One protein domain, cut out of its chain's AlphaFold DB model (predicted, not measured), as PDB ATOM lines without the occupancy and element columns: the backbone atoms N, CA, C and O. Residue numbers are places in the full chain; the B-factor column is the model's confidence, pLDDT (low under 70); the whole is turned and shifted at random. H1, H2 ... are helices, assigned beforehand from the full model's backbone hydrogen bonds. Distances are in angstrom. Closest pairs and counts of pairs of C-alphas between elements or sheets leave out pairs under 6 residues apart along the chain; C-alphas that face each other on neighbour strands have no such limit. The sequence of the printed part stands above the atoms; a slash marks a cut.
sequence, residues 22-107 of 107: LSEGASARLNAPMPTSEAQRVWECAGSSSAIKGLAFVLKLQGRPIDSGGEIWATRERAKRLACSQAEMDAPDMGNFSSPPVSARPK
ATOM      1  N   LEU A  22     183.085 114.703 184.673       90.94
ATOM      2  CA  LEU A  22     181.844 115.304 184.199       90.94
ATOM      3  C   LEU A  22     181.712 115.100 182.691       90.94
ATOM      4  O   LEU A  22     182.679 115.276 181.946       90.94
ATOM      5  N   SER A  23     180.504 114.766 182.244       93.38
ATOM      6  CA  SER A  23     180.123 114.905 180.840       93.38
ATOM      7  C   SER A  23     180.252 116.371 180.405       93.38
ATOM      8  O   SER A  23     180.307 117.294 181.227       93.38
ATOM      9  N   GLU A  24     180.251 116.605 179.094       93.81
ATOM     10  CA  GLU A  24     180.195 117.962 178.548       93.81
ATOM     11  C   GLU A  24     178.957 118.721 179.056       93.81
ATOM     12  O   GLU A  24     179.081 119.860 179.503       93.81
ATOM     13  N   GLY A  25     177.793 118.061 179.091       90.88
ATOM     14  CA  GLY A  25     176.544 118.622 179.619       90.88
ATOM     15  C   GLY A  25     176.636 119.009 181.097       90.88
ATOM     16  O   GLY A  25     176.314 120.144 181.458       90.88
ATOM     17  N   ALA A  26     177.168 118.120 181.938       93.94
ATOM     18  CA  ALA A  26     177.312 118.340 183.372       93.94
ATOM     19  C   ALA A  26     178.290 119.484 183.658       93.94
ATOM     20  O   ALA A  26     178.024 120.344 184.501       93.94
ATOM     21  N   SER A  27     179.402 119.533 182.921       94.88
ATOM     22  CA  SER A  27     180.376 120.620 183.012       94.88
ATOM     23  C   SER A  27     179.781 121.952 182.547       94.88
ATOM     24  O   SER A  27     179.903 122.957 183.250       94.88
ATOM     25  N   ALA A  28     179.081 121.967 181.409       93.19
ATOM     26  CA  ALA A  28     178.420 123.159 180.888       93.19
ATOM     27  C   ALA A  28     177.369 123.687 181.871       93.19
ATOM     28  O   ALA A  28     177.332 124.886 182.149       93.19
ATOM     29  N   ARG A  29     176.567 122.799 182.473       91.81
ATOM     30  CA  ARG A  29     175.602 123.178 183.506       91.81
ATOM     31  C   ARG A  29     176.308 123.745 184.727       91.81
ATOM     32  O   ARG A  29     175.958 124.837 185.154       91.81
ATOM     33  N   LEU A  30     177.310 123.062 185.277       94.88
ATOM     34  CA  LEU A  30     178.033 123.525 186.465       94.88
ATOM     35  C   LEU A  30     178.680 124.904 186.266       94.88
ATOM     36  O   LEU A  30     178.660 125.728 187.182       94.88
ATOM     37  N   ASN A  31     179.234 125.143 185.076       94.81
ATOM     38  CA  ASN A  31     180.033 126.324 184.755       94.81
ATOM     39  C   ASN A  31     179.259 127.428 184.022       94.81
ATOM     40  O   ASN A  31     179.842 128.463 183.706       94.81
ATOM     41  N   ALA A  32     177.960 127.252 183.753       92.00
ATOM     42  CA  ALA A  32     177.159 128.306 183.139       92.00
ATOM     43  C   ALA A  32     177.197 129.595 183.992       92.00
ATOM     44  O   ALA A  32     177.271 129.501 185.224       92.00
ATOM     45  N   PRO A  33     177.110 130.791 183.379       93.88
ATOM     46  CA  PRO A  33     177.185 132.059 184.102       93.88
ATOM     47  C   PRO A  33     176.215 132.117 185.283       93.88
ATOM     48  O   PRO A  33     175.103 131.580 185.185       93.88
ATOM     49  N   MET A  34     176.638 132.754 186.379       94.56
ATOM     50  CA  MET A  34     175.767 133.011 187.527       94.56
ATOM     51  C   MET A  34     174.590 133.897 187.099       94.56
ATOM     52  O   MET A  34     174.773 134.756 186.232       94.56
ATOM     53  N   PRO A  35     173.392 133.687 187.666       94.25
ATOM     54  CA  PRO A  35     172.225 134.482 187.328       94.25
ATOM     55  C   PRO A  35     172.433 135.957 187.690       94.25
ATOM     56  O   PRO A  35     173.025 136.281 188.719       94.25
ATOM     57  N   THR A  36     171.927 136.844 186.837       94.31
ATOM     58  CA  THR A  36     171.956 138.303 187.012       94.31
ATOM     59  C   THR A  36     170.699 138.844 187.683       94.31
ATOM     60  O   THR A  36     170.678 140.002 188.098       94.31
ATOM     61  N   SER A  37     169.657 138.019 187.815       95.56
ATOM     62  CA  SER A  37     168.397 138.366 188.467       95.56
ATOM     63  C   SER A  37     167.902 137.245 189.382       95.56
ATOM     64  O   SER A  37     168.187 136.063 189.177       95.56
ATOM     65  N   GLU A  38     167.118 137.613 190.396       95.38
ATOM     66  CA  GLU A  38     166.517 136.646 191.319       95.38
ATOM     67  C   GLU A  38     165.535 135.709 190.603       95.38
ATOM     68  O   GLU A  38     165.497 134.510 190.868       95.38
ATOM     69  N   ALA A  39     164.797 136.234 189.621       93.94
ATOM     70  CA  ALA A  39     163.915 135.434 188.780       93.94
ATOM     71  C   ALA A  39     164.689 134.347 188.018       93.94
ATOM     72  O   ALA A  39     164.240 133.205 187.941       93.94
ATOM     73  N   GLN A  40     165.874 134.679 187.498       94.75
ATOM     74  CA  GLN A  40     166.748 133.714 186.837       94.75
ATOM     75  C   GLN A  40     167.329 132.693 187.814       94.75
ATOM     76  O   GLN A  40     167.367 131.508 187.490       94.75
ATOM     77  N   ARG A  41     167.717 133.118 189.023       96.06
ATOM     78  CA  ARG A  41     168.172 132.206 190.080       96.06
ATOM     79  C   ARG A  41     167.092 131.183 190.438       96.06
ATOM     80  O   ARG A  41     167.359 129.985 190.395       96.06
ATOM     81  N   VAL A  42     165.872 131.638 190.725       95.62
ATOM     82  CA  VAL A  42     164.733 130.766 191.063       95.62
ATOM     83  C   VAL A  42     164.383 129.838 189.899       95.62
ATOM     84  O   VAL A  42     164.183 128.645 190.117       95.62
ATOM     85  N   TRP A  43     164.379 130.348 188.663       95.19
ATOM     86  CA  TRP A  43     164.160 129.539 187.459       95.19
ATOM     87  C   TRP A  43     165.202 128.418 187.307       95.19
ATOM     88  O   TRP A  43     164.866 127.306 186.901       95.19
ATOM     89  N   GLU A  44     166.461 128.669 187.676       94.81
ATOM     90  CA  GLU A  44     167.506 127.641 187.667       94.81
ATOM     91  C   GLU A  44     167.355 126.600 188.784       94.81
ATOM     92  O   GLU A  44     167.744 125.445 188.587       94.81
ATOM     93  N   CYS A  45     166.797 126.992 189.932       96.88
ATOM     94  CA  CYS A  45     166.515 126.094 191.051       96.88
ATOM     95  C   CYS A  45     165.304 125.189 190.773       96.88
ATOM     96  O   CYS A  45     165.363 123.989 191.059       96.88
ATOM     97  N   ALA A  46     164.239 125.749 190.193       97.25
ATOM     98  CA  ALA A  46     162.955 125.091 189.967       97.25
ATOM     99  C   ALA A  46     163.082 123.754 189.225       97.25
ATOM    100  O   ALA A  46     163.774 123.647 188.214       97.25
ATOM    101  N   GLY A  47     162.417 122.713 189.731       96.50
ATOM    102  CA  GLY A  47     162.395 121.379 189.128       96.50
ATOM    103  C   GLY A  47     163.648 120.525 189.355       96.50
ATOM    104  O   GLY A  47     163.661 119.357 188.953       96.50
ATOM    105  N   SER A  48     164.685 121.041 190.029       97.19
ATOM    106  CA  SER A  48     165.955 120.323 190.227       97.19
ATOM    107  C   SER A  48     165.793 119.001 190.978       97.19
ATOM    108  O   SER A  48     166.426 118.006 190.618       97.19
ATOM    109  N   SER A  49     164.923 118.944 191.992       97.94
ATOM    110  CA  SER A  49     164.661 117.703 192.735       97.94
ATOM    111  C   SER A  49     164.080 116.613 191.833       97.94
ATOM    112  O   SER A  49     164.497 115.452 191.900       97.94
ATOM    113  N   SER A  50     163.130 116.983 190.973       96.75
ATOM    114  CA  SER A  50     162.483 116.071 190.026       96.75
ATOM    115  C   SER A  50     163.446 115.631 188.927       96.75
ATOM    116  O   SER A  50     163.505 114.441 188.625       96.75
ATOM    117  N   ALA A  51     164.265 116.546 188.400       95.50
ATOM    118  CA  ALA A  51     165.300 116.227 187.421       95.50
ATOM    119  C   ALA A  51     166.333 115.233 187.977       95.50
ATOM    120  O   ALA A  51     166.642 114.233 187.330       95.50
ATOM    121  N   ILE A  52     166.804 115.438 189.214       96.81
ATOM    122  CA  ILE A  52     167.727 114.516 189.897       96.81
ATOM    123  C   ILE A  52     167.107 113.120 190.047       96.81
ATOM    124  O   ILE A  52     167.756 112.117 189.735       96.81
ATOM    125  N   LYS A  53     165.857 113.038 190.523       96.94
ATOM    126  CA  LYS A  53     165.145 111.760 190.701       96.94
ATOM    127  C   LYS A  53     164.916 111.055 189.361       96.94
ATOM    128  O   LYS A  53     165.170 109.856 189.257       96.94
ATOM    129  N   GLY A  54     164.480 111.796 188.344       95.44
ATOM    130  CA  GLY A  54     164.239 111.286 186.996       95.44
ATOM    131  C   GLY A  54     165.510 110.751 186.345       95.44
ATOM    132  O   GLY A  54     165.520 109.630 185.844       95.44
ATOM    133  N   LEU A  55     166.615 111.491 186.433       94.56
ATOM    134  CA  LEU A  55     167.896 111.047 185.895       94.56
ATOM    135  C   LEU A  55     168.413 109.787 186.604       94.56
ATOM    136  O   LEU A  55     168.844 108.845 185.941       94.56
ATOM    137  N   ALA A  56     168.333 109.733 187.938       96.19
ATOM    138  CA  ALA A  56     168.708 108.535 188.688       96.19
ATOM    139  C   ALA A  56     167.884 107.311 188.251       96.19
ATOM    140  O   ALA A  56     168.424 106.213 188.105       96.19
ATOM    141  N   PHE A  57     166.586 107.510 188.004       96.81
ATOM    142  CA  PHE A  57     165.699 106.468 187.501       96.81
ATOM    143  C   PHE A  57     166.083 106.004 186.088       96.81
ATOM    144  O   PHE A  57     166.217 104.802 185.862       96.81
ATOM    145  N   VAL A  58     166.336 106.925 185.154       95.31
ATOM    146  CA  VAL A  58     166.744 106.584 183.779       95.31
ATOM    147  C   VAL A  58     168.081 105.841 183.758       95.31
ATOM    148  O   VAL A  58     168.192 104.807 183.102       95.31
ATOM    149  N   LEU A  59     169.084 106.302 184.510       95.31
ATOM    150  CA  LEU A  59     170.386 105.627 184.590       95.31
ATOM    151  C   LEU A  59     170.254 104.198 185.125       95.31
ATOM    152  O   LEU A  59     170.892 103.283 184.602       95.31
ATOM    153  N   LYS A  60     169.370 103.990 186.108       95.75
ATOM    154  CA  LYS A  60     169.049 102.655 186.619       95.75
ATOM    155  C   LYS A  60     168.453 101.758 185.530       95.75
ATOM    156  O   LYS A  60     168.872 100.611 185.420       95.75
ATOM    157  N   LEU A  61     167.520 102.263 184.717       97.19
ATOM    158  CA  LEU A  61     166.953 101.505 183.589       97.19
ATOM    159  C   LEU A  61     168.009 101.133 182.540       97.19
ATOM    160  O   LEU A  61     167.918 100.080 181.921       97.19
ATOM    161  N   GLN A  62     169.027 101.974 182.370       96.19
ATOM    162  CA  GLN A  62     170.147 101.730 181.459       96.19
ATOM    163  C   GLN A  62     171.232 100.811 182.051       96.19
ATOM    164  O   GLN A  62     172.239 100.565 181.391       96.19
ATOM    165  N   GLY A  63     171.083 100.343 183.296       96.25
ATOM    166  CA  GLY A  63     172.111  99.557 183.985       96.25
ATOM    167  C   GLY A  63     173.397 100.342 184.276       96.25
ATOM    168  O   GLY A  63     174.456  99.743 184.459       96.25
ATOM    169  N   ARG A  64     173.333 101.679 184.298       92.50
ATOM    170  CA  ARG A  64     174.488 102.550 184.554       92.50
ATOM    171  C   ARG A  64     174.566 102.924 186.041       92.50
ATOM    172  O   ARG A  64     173.533 102.977 186.711       92.50
ATOM    173  N   PRO A  65     175.769 103.227 186.566       91.44
ATOM    174  CA  PRO A  65     175.915 103.758 187.916       91.44
ATOM    175  C   PRO A  65     175.049 104.999 188.142       91.44
ATOM    176  O   PRO A  65     174.853 105.808 187.227       91.44
ATOM    177  N   ILE A  66     174.572 105.170 189.378       88.50
ATOM    178  CA  ILE A  66     173.926 106.417 189.785       88.50
ATOM    179  C   ILE A  66     174.916 107.561 189.560       88.50
ATOM    180  O   ILE A  66     176.071 107.470 189.965       88.50
ATOM    181  N   ASP A  67     174.466 108.601 188.862       89.06
ATOM    182  CA  ASP A  67     175.293 109.740 188.457       89.06
ATOM    183  C   ASP A  67     176.395 109.444 187.417       89.06
ATOM    184  O   ASP A  67     177.410 110.134 187.334       89.06
ATOM    185  N   SER A  68     176.210 108.425 186.573       89.62
ATOM    186  CA  SER A  68     177.086 108.217 185.418       89.62
ATOM    187  C   SER A  68     177.065 109.436 184.480       89.62
ATOM    188  O   SER A  68     176.049 109.721 183.847       89.62
ATOM    189  N   GLY A  69     178.198 110.139 184.381       91.31
ATOM    190  CA  GLY A  69     178.333 111.417 183.666       91.31
ATOM    191  C   GLY A  69     178.304 112.659 184.569       91.31
ATOM    192  O   GLY A  69     178.551 113.754 184.080       91.31
ATOM    193  N   GLY A  70     178.047 112.512 185.873       94.56
ATOM    194  CA  GLY A  70     178.175 113.587 186.863       94.56
ATOM    195  C   GLY A  70     177.072 114.650 186.839       94.56
ATOM    196  O   GLY A  70     177.210 115.679 187.493       94.56
ATOM    197  N   GLU A  71     175.991 114.442 186.091       93.69
ATOM    198  CA  GLU A  71     174.875 115.388 185.940       93.69
ATOM    199  C   GLU A  71     174.087 115.608 187.246       93.69
ATOM    200  O   GLU A  71     173.667 116.729 187.545       93.69
ATOM    201  N   ILE A  72     173.899 114.562 188.063       95.62
ATOM    202  CA  ILE A  72     173.253 114.678 189.377       95.62
ATOM    203  C   ILE A  72     174.158 115.483 190.308       95.62
ATOM    204  O   ILE A  72     173.675 116.395 190.985       95.62
ATOM    205  N   TRP A  73     175.456 115.166 190.355       95.44
ATOM    206  CA  TRP A  73     176.411 115.929 191.153       95.44
ATOM    207  C   TRP A  73     176.484 117.386 190.696       95.44
ATOM    208  O   TRP A  73     176.339 118.279 191.527       95.44
ATOM    209  N   ALA A  74     176.597 117.646 189.391       96.19
ATOM    210  CA  ALA A  74     176.665 118.996 188.835       96.19
ATOM    211  C   ALA A  74     175.396 119.806 189.132       96.19
ATOM    212  O   ALA A  74     175.483 120.972 189.515       96.19
ATOM    213  N   THR A  75     174.217 119.184 189.026       96.50
ATOM    214  CA  THR A  75     172.941 119.830 189.365       96.50
ATOM    215  C   THR A  75     172.875 120.180 190.851       96.50
ATOM    216  O   THR A  75     172.506 121.301 191.198       96.50
ATOM    217  N   ARG A  76     173.287 119.268 191.744       96.50
ATOM    218  CA  ARG A  76     173.339 119.532 193.193       96.50
ATOM    219  C   ARG A  76     174.343 120.622 193.538       96.50
ATOM    220  O   ARG A  76     174.048 121.488 194.352       96.50
ATOM    221  N   GLU A  77     175.522 120.578 192.936       96.69
ATOM    222  CA  GLU A  77     176.579 121.539 193.216       96.69
ATOM    223  C   GLU A  77     176.215 122.933 192.703       96.69
ATOM    224  O   GLU A  77     176.410 123.921 193.408       96.69
ATOM    225  N   ARG A  78     175.574 123.027 191.533       96.44
ATOM    226  CA  ARG A  78     175.003 124.291 191.061       96.44
ATOM    227  C   ARG A  78     173.899 124.797 191.986       96.44
ATOM    228  O   ARG A  78     173.941 125.963 192.356       96.44
ATOM    229  N   ALA A  79     172.971 123.942 192.421       97.25
ATOM    230  CA  ALA A  79     171.918 124.346 193.356       97.25
ATOM    231  C   ALA A  79     172.492 124.919 194.666       97.25
ATOM    232  O   ALA A  79     172.013 125.941 195.154       97.25
ATOM    233  N   LYS A  80     173.579 124.332 195.190       97.31
ATOM    234  CA  LYS A  80     174.310 124.892 196.338       97.31
ATOM    235  C   LYS A  80     174.927 126.258 196.028       97.31
ATOM    236  O   LYS A  80     174.768 127.174 196.827       97.31
ATOM    237  N   ARG A  81     175.608 126.414 194.883       96.75
ATOM    238  CA  ARG A  81     176.211 127.698 194.460       96.75
ATOM    239  C   ARG A  81     175.172 128.810 194.302       96.75
ATOM    240  O   ARG A  81     175.481 129.966 194.557       96.75
ATOM    241  N   LEU A  82     173.952 128.452 193.901       96.88
ATOM    242  CA  LEU A  82     172.809 129.359 193.769       96.88
ATOM    243  C   LEU A  82     172.021 129.558 195.073       96.88
ATOM    244  O   LEU A  82     170.997 130.241 195.054       96.88
ATOM    245  N   ALA A  83     172.460 128.947 196.178       97.31
ATOM    246  CA  ALA A  83     171.755 128.944 197.459       97.31
ATOM    247  C   ALA A  83     170.267 128.560 197.325       97.31
ATOM    248  O   ALA A  83     169.410 129.136 197.994       97.31
ATOM    249  N   CYS A  84     169.954 127.603 196.442       97.88
ATOM    250  CA  CYS A  84     168.584 127.148 196.242       97.88
ATOM    251  C   CYS A  84     168.015 126.578 197.544       97.88
ATOM    252  O   CYS A  84     168.638 125.724 198.184       97.88
ATOM    253  N   SER A  85     166.809 127.000 197.910       97.94
ATOM    254  CA  SER A  85     166.072 126.342 198.987       97.94
ATOM    255  C   SER A  85     165.482 125.013 198.504       97.94
ATOM    256  O   SER A  85     165.252 124.806 197.312       97.94
ATOM    257  N   GLN A  86     165.178 124.109 199.437       97.75
ATOM    258  CA  GLN A  86     164.509 122.850 199.092       97.75
ATOM    259  C   GLN A  86     163.140 123.102 198.432       97.75
ATOM    260  O   GLN A  86     162.800 122.438 197.459       97.75
ATOM    261  N   ALA A  87     162.398 124.115 198.898       98.06
ATOM    262  CA  ALA A  87     161.114 124.501 198.318       98.06
ATOM    263  C   ALA A  87     161.248 124.989 196.865       98.06
ATOM    264  O   ALA A  87     160.433 124.627 196.022       98.06
ATOM    265  N   GLU A  88     162.293 125.761 196.553       97.94
ATOM    266  CA  GLU A  88     162.590 126.165 195.174       97.94
ATOM    267  C   GLU A  88     162.932 124.954 194.309       97.94
ATOM    268  O   GLU A  88     162.434 124.839 193.198       97.94
ATOM    269  N   MET A  89     163.737 124.019 194.818       98.25
ATOM    270  CA  MET A  89     164.112 122.814 194.074       98.25
ATOM    271  C   MET A  89     162.941 121.858 193.813       98.25
ATOM    272  O   MET A  89     162.951 121.141 192.808       98.25
ATOM    273  N   ASP A  90     161.962 121.833 194.719       98.06
ATOM    274  CA  ASP A  90     160.750 121.015 194.627       98.06
ATOM    275  C   ASP A  90     159.623 121.681 193.824       98.06
ATOM    276  O   ASP A  90     158.651 121.010 193.468       98.06
ATOM    277  N   ALA A  91     159.746 122.974 193.505       97.12
ATOM    278  CA  ALA A  91     158.800 123.664 192.640       97.12
ATOM    279  C   ALA A  91     158.746 123.009 191.243       97.12
ATOM    280  O   ALA A  91     159.737 122.416 190.800       97.12
ATOM    281  N   PRO A  92     157.610 123.110 190.523       95.00
ATOM    282  CA  PRO A  92     157.506 122.611 189.154       95.00
ATOM    283  C   PRO A  92     158.619 123.162 188.256       95.00
ATOM    284  O   PRO A  92     158.982 124.332 188.374       95.00
ATOM    285  N   ASP A  93     159.135 122.332 187.341       93.56
ATOM    286  CA  ASP A  93     160.094 122.797 186.334       93.56
ATOM    287  C   ASP A  93     159.477 123.951 185.539       93.56
ATOM    288  O   ASP A  93     158.416 123.812 184.932       93.56
ATOM    289  N   MET A  94     160.164 125.087 185.510       91.69
ATOM    290  CA  MET A  94     159.742 126.270 184.759       91.69
ATOM    291  C   MET A  94     160.213 126.213 183.295       91.69
ATOM    292  O   MET A  94     160.397 127.247 182.651       91.69
ATOM    293  N   GLY A  95     160.434 125.007 182.768       91.00
ATOM    294  CA  GLY A  95     160.964 124.746 181.433       91.00
ATOM    295  C   GLY A  95     162.493 124.731 181.348       91.00
ATOM    296  O   GLY A  95     163.008 124.783 180.240       91.00
ATOM    297  N   ASN A  96     163.214 124.662 182.472       89.94
ATOM    298  CA  ASN A  96     164.679 124.608 182.533       89.94
ATOM    299  C   ASN A  96     165.230 123.221 182.156       89.94
ATOM    300  O   ASN A  96     166.286 123.110 181.536       89.94
ATOM    301  N   PHE A  97     164.523 122.153 182.528       89.19
ATOM    302  CA  PHE A  97     164.952 120.767 182.288       89.19
ATOM    303  C   PHE A  97     164.228 120.088 181.121       89.19
ATOM    304  O   PHE A  97     164.528 118.945 180.773       89.19
ATOM    305  N   SER A  98     163.278 120.788 180.514       83.44
ATOM    306  CA  SER A  98     162.538 120.326 179.346       83.44
ATOM    307  C   SER A  98     163.379 120.494 178.071       83.44
ATOM    308  O   SER A  98     164.109 121.474 177.941       83.44
ATOM    309  N   SER A  99     163.289 119.549 177.127       78.44
ATOM    310  CA  SER A  99     163.947 119.658 175.815       78.44
ATOM    311  C   SER A  99     162.913 119.645 174.677       78.44
ATOM    312  O   SER A  99     162.195 118.649 174.545       78.44
ATOM    313  N   PRO A 100     162.833 120.708 173.850       80.38
ATOM    314  CA  PRO A 100     163.480 122.005 174.069       80.38
ATOM    315  C   PRO A 100     162.922 122.708 175.328       80.38
ATOM    316  O   PRO A 100     161.814 122.378 175.765       80.38
ATOM    317  N   PRO A 101     163.653 123.677 175.911       77.75
ATOM    318  CA  PRO A 101     163.145 124.479 177.020       77.75
ATOM    319  C   PRO A 101     161.821 125.145 176.643       77.75
ATOM    320  O   PRO A 101     161.732 125.810 175.612       77.75
ATOM    321  N   VAL A 102     160.791 124.971 177.473       83.75
ATOM    322  CA  VAL A 102     159.463 125.565 177.218       83.75
ATOM    323  C   VAL A 102     159.467 127.067 177.525       83.75
ATOM    324  O   VAL A 102     158.751 127.835 176.888       83.75
ATOM    325  N   SER A 103     160.324 127.492 178.456       80.75
ATOM    326  CA  SER A 103     160.563 128.900 178.766       80.75
ATOM    327  C   SER A 103     162.006 129.250 178.444       80.75
ATOM    328  O   SER A 103     162.929 128.529 178.828       80.75
ATOM    329  N   ALA A 104     162.214 130.385 177.779       78.44
ATOM    330  CA  ALA A 104     163.551 130.943 177.653       78.44
ATOM    331  C   ALA A 104     164.110 131.260 179.048       78.44
ATOM    332  O   ALA A 104     163.365 131.694 179.930       78.44
ATOM    333  N   ARG A 105     165.426 131.089 179.226       81.38
ATOM    334  CA  ARG A 105     166.111 131.544 180.440       81.38
ATOM    335  C   ARG A 105     165.819 133.042 180.611       81.38
ATOM    336  O   ARG A 105     166.163 133.810 179.704       81.38
ATOM    337  N   PRO A 106     165.164 133.461 181.706       81.38
ATOM    338  CA  PRO A 106     164.854 134.867 181.911       81.38
ATOM    339  C   PRO A 106     166.159 135.666 182.030       81.38
ATOM    340  O   PRO A 106     167.175 135.139 182.494       81.38
ATOM    341  N   LYS A 107     166.131 136.902 181.521       77.38
ATOM    342  CA  LYS A 107     167.271 137.829 181.554       77.38
ATOM    343  C   LYS A 107     167.488 138.419 182.951       77.38
ATOM    344  O   LYS A 107     166.517 138.482 183.741       77.38
TER     345      LYS A 107
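What this domain is: This is residues 22 to 107 of the 107 residues of an uncharacterized protein of Pseudomonas sp. PGPPP1 (UniProt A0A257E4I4). H2 and H3 follow each other nearly end to end and make the long axis; H4 folds back beside them, and H1 lies along H4 on the side away from H3. Short H5 packs near the joint of H2 and H3, and a tail without named elements, residues 91 to 107, ends the chain. The printed part has 86 residues with five named helices, H1 to H5 in chain order, and no named strand: all helix. It is compact, with a radius of gyration of the C-alphas of 12.5 A, and elongated, spanning 39 by 25 by 23 A.

How they stand to each other: Start at H1, residues 24 to 31; it touches H4, residues 71 to 81, the same way at a shallow tilt of 8 degrees, with the C-alphas of Ala 26 and Glu 71 closest at 4.6 A. Next look at H2, residues 38 to 45, and H3, residues 48 to 61, which meet only through their link. H3 and H4 form a helical hairpin, opposite ways at a shallow tilt of 16 degrees; their closest C-alphas, Ile 52 and Ile 72, are 5.6 A apart. H5, residues 86 to 90, touches H3 at its residues 48 to 50 alone, with C-alphas 48 and 89 closest at 4.9 A. H2 and H5 only just touch, with 3 pairs of C-alphas within 8 A, the closest being Cys 45 and Met 89 at 5.1 A. H1 is apart from H2, H3 and H5. In H1 to H5 every O i to N i+4 pair is within hydrogen-bond range.

Where its parts are: Find C-alpha 24 at (180.195, 117.962, 178.548); H1 runs 10.4 A from there. H2 is 10.6 A, H3 20.0 A, H4 15.0 A and H5 6.1 A long, ending at C-alpha 90, (160.750, 121.015, 194.627).

The domain as a whole: The C-alphas farthest apart, Ser 37 and Gly 63, are 39.2 A apart. The printed part has no cut and no long link, and no printed residue is under pLDDT 70.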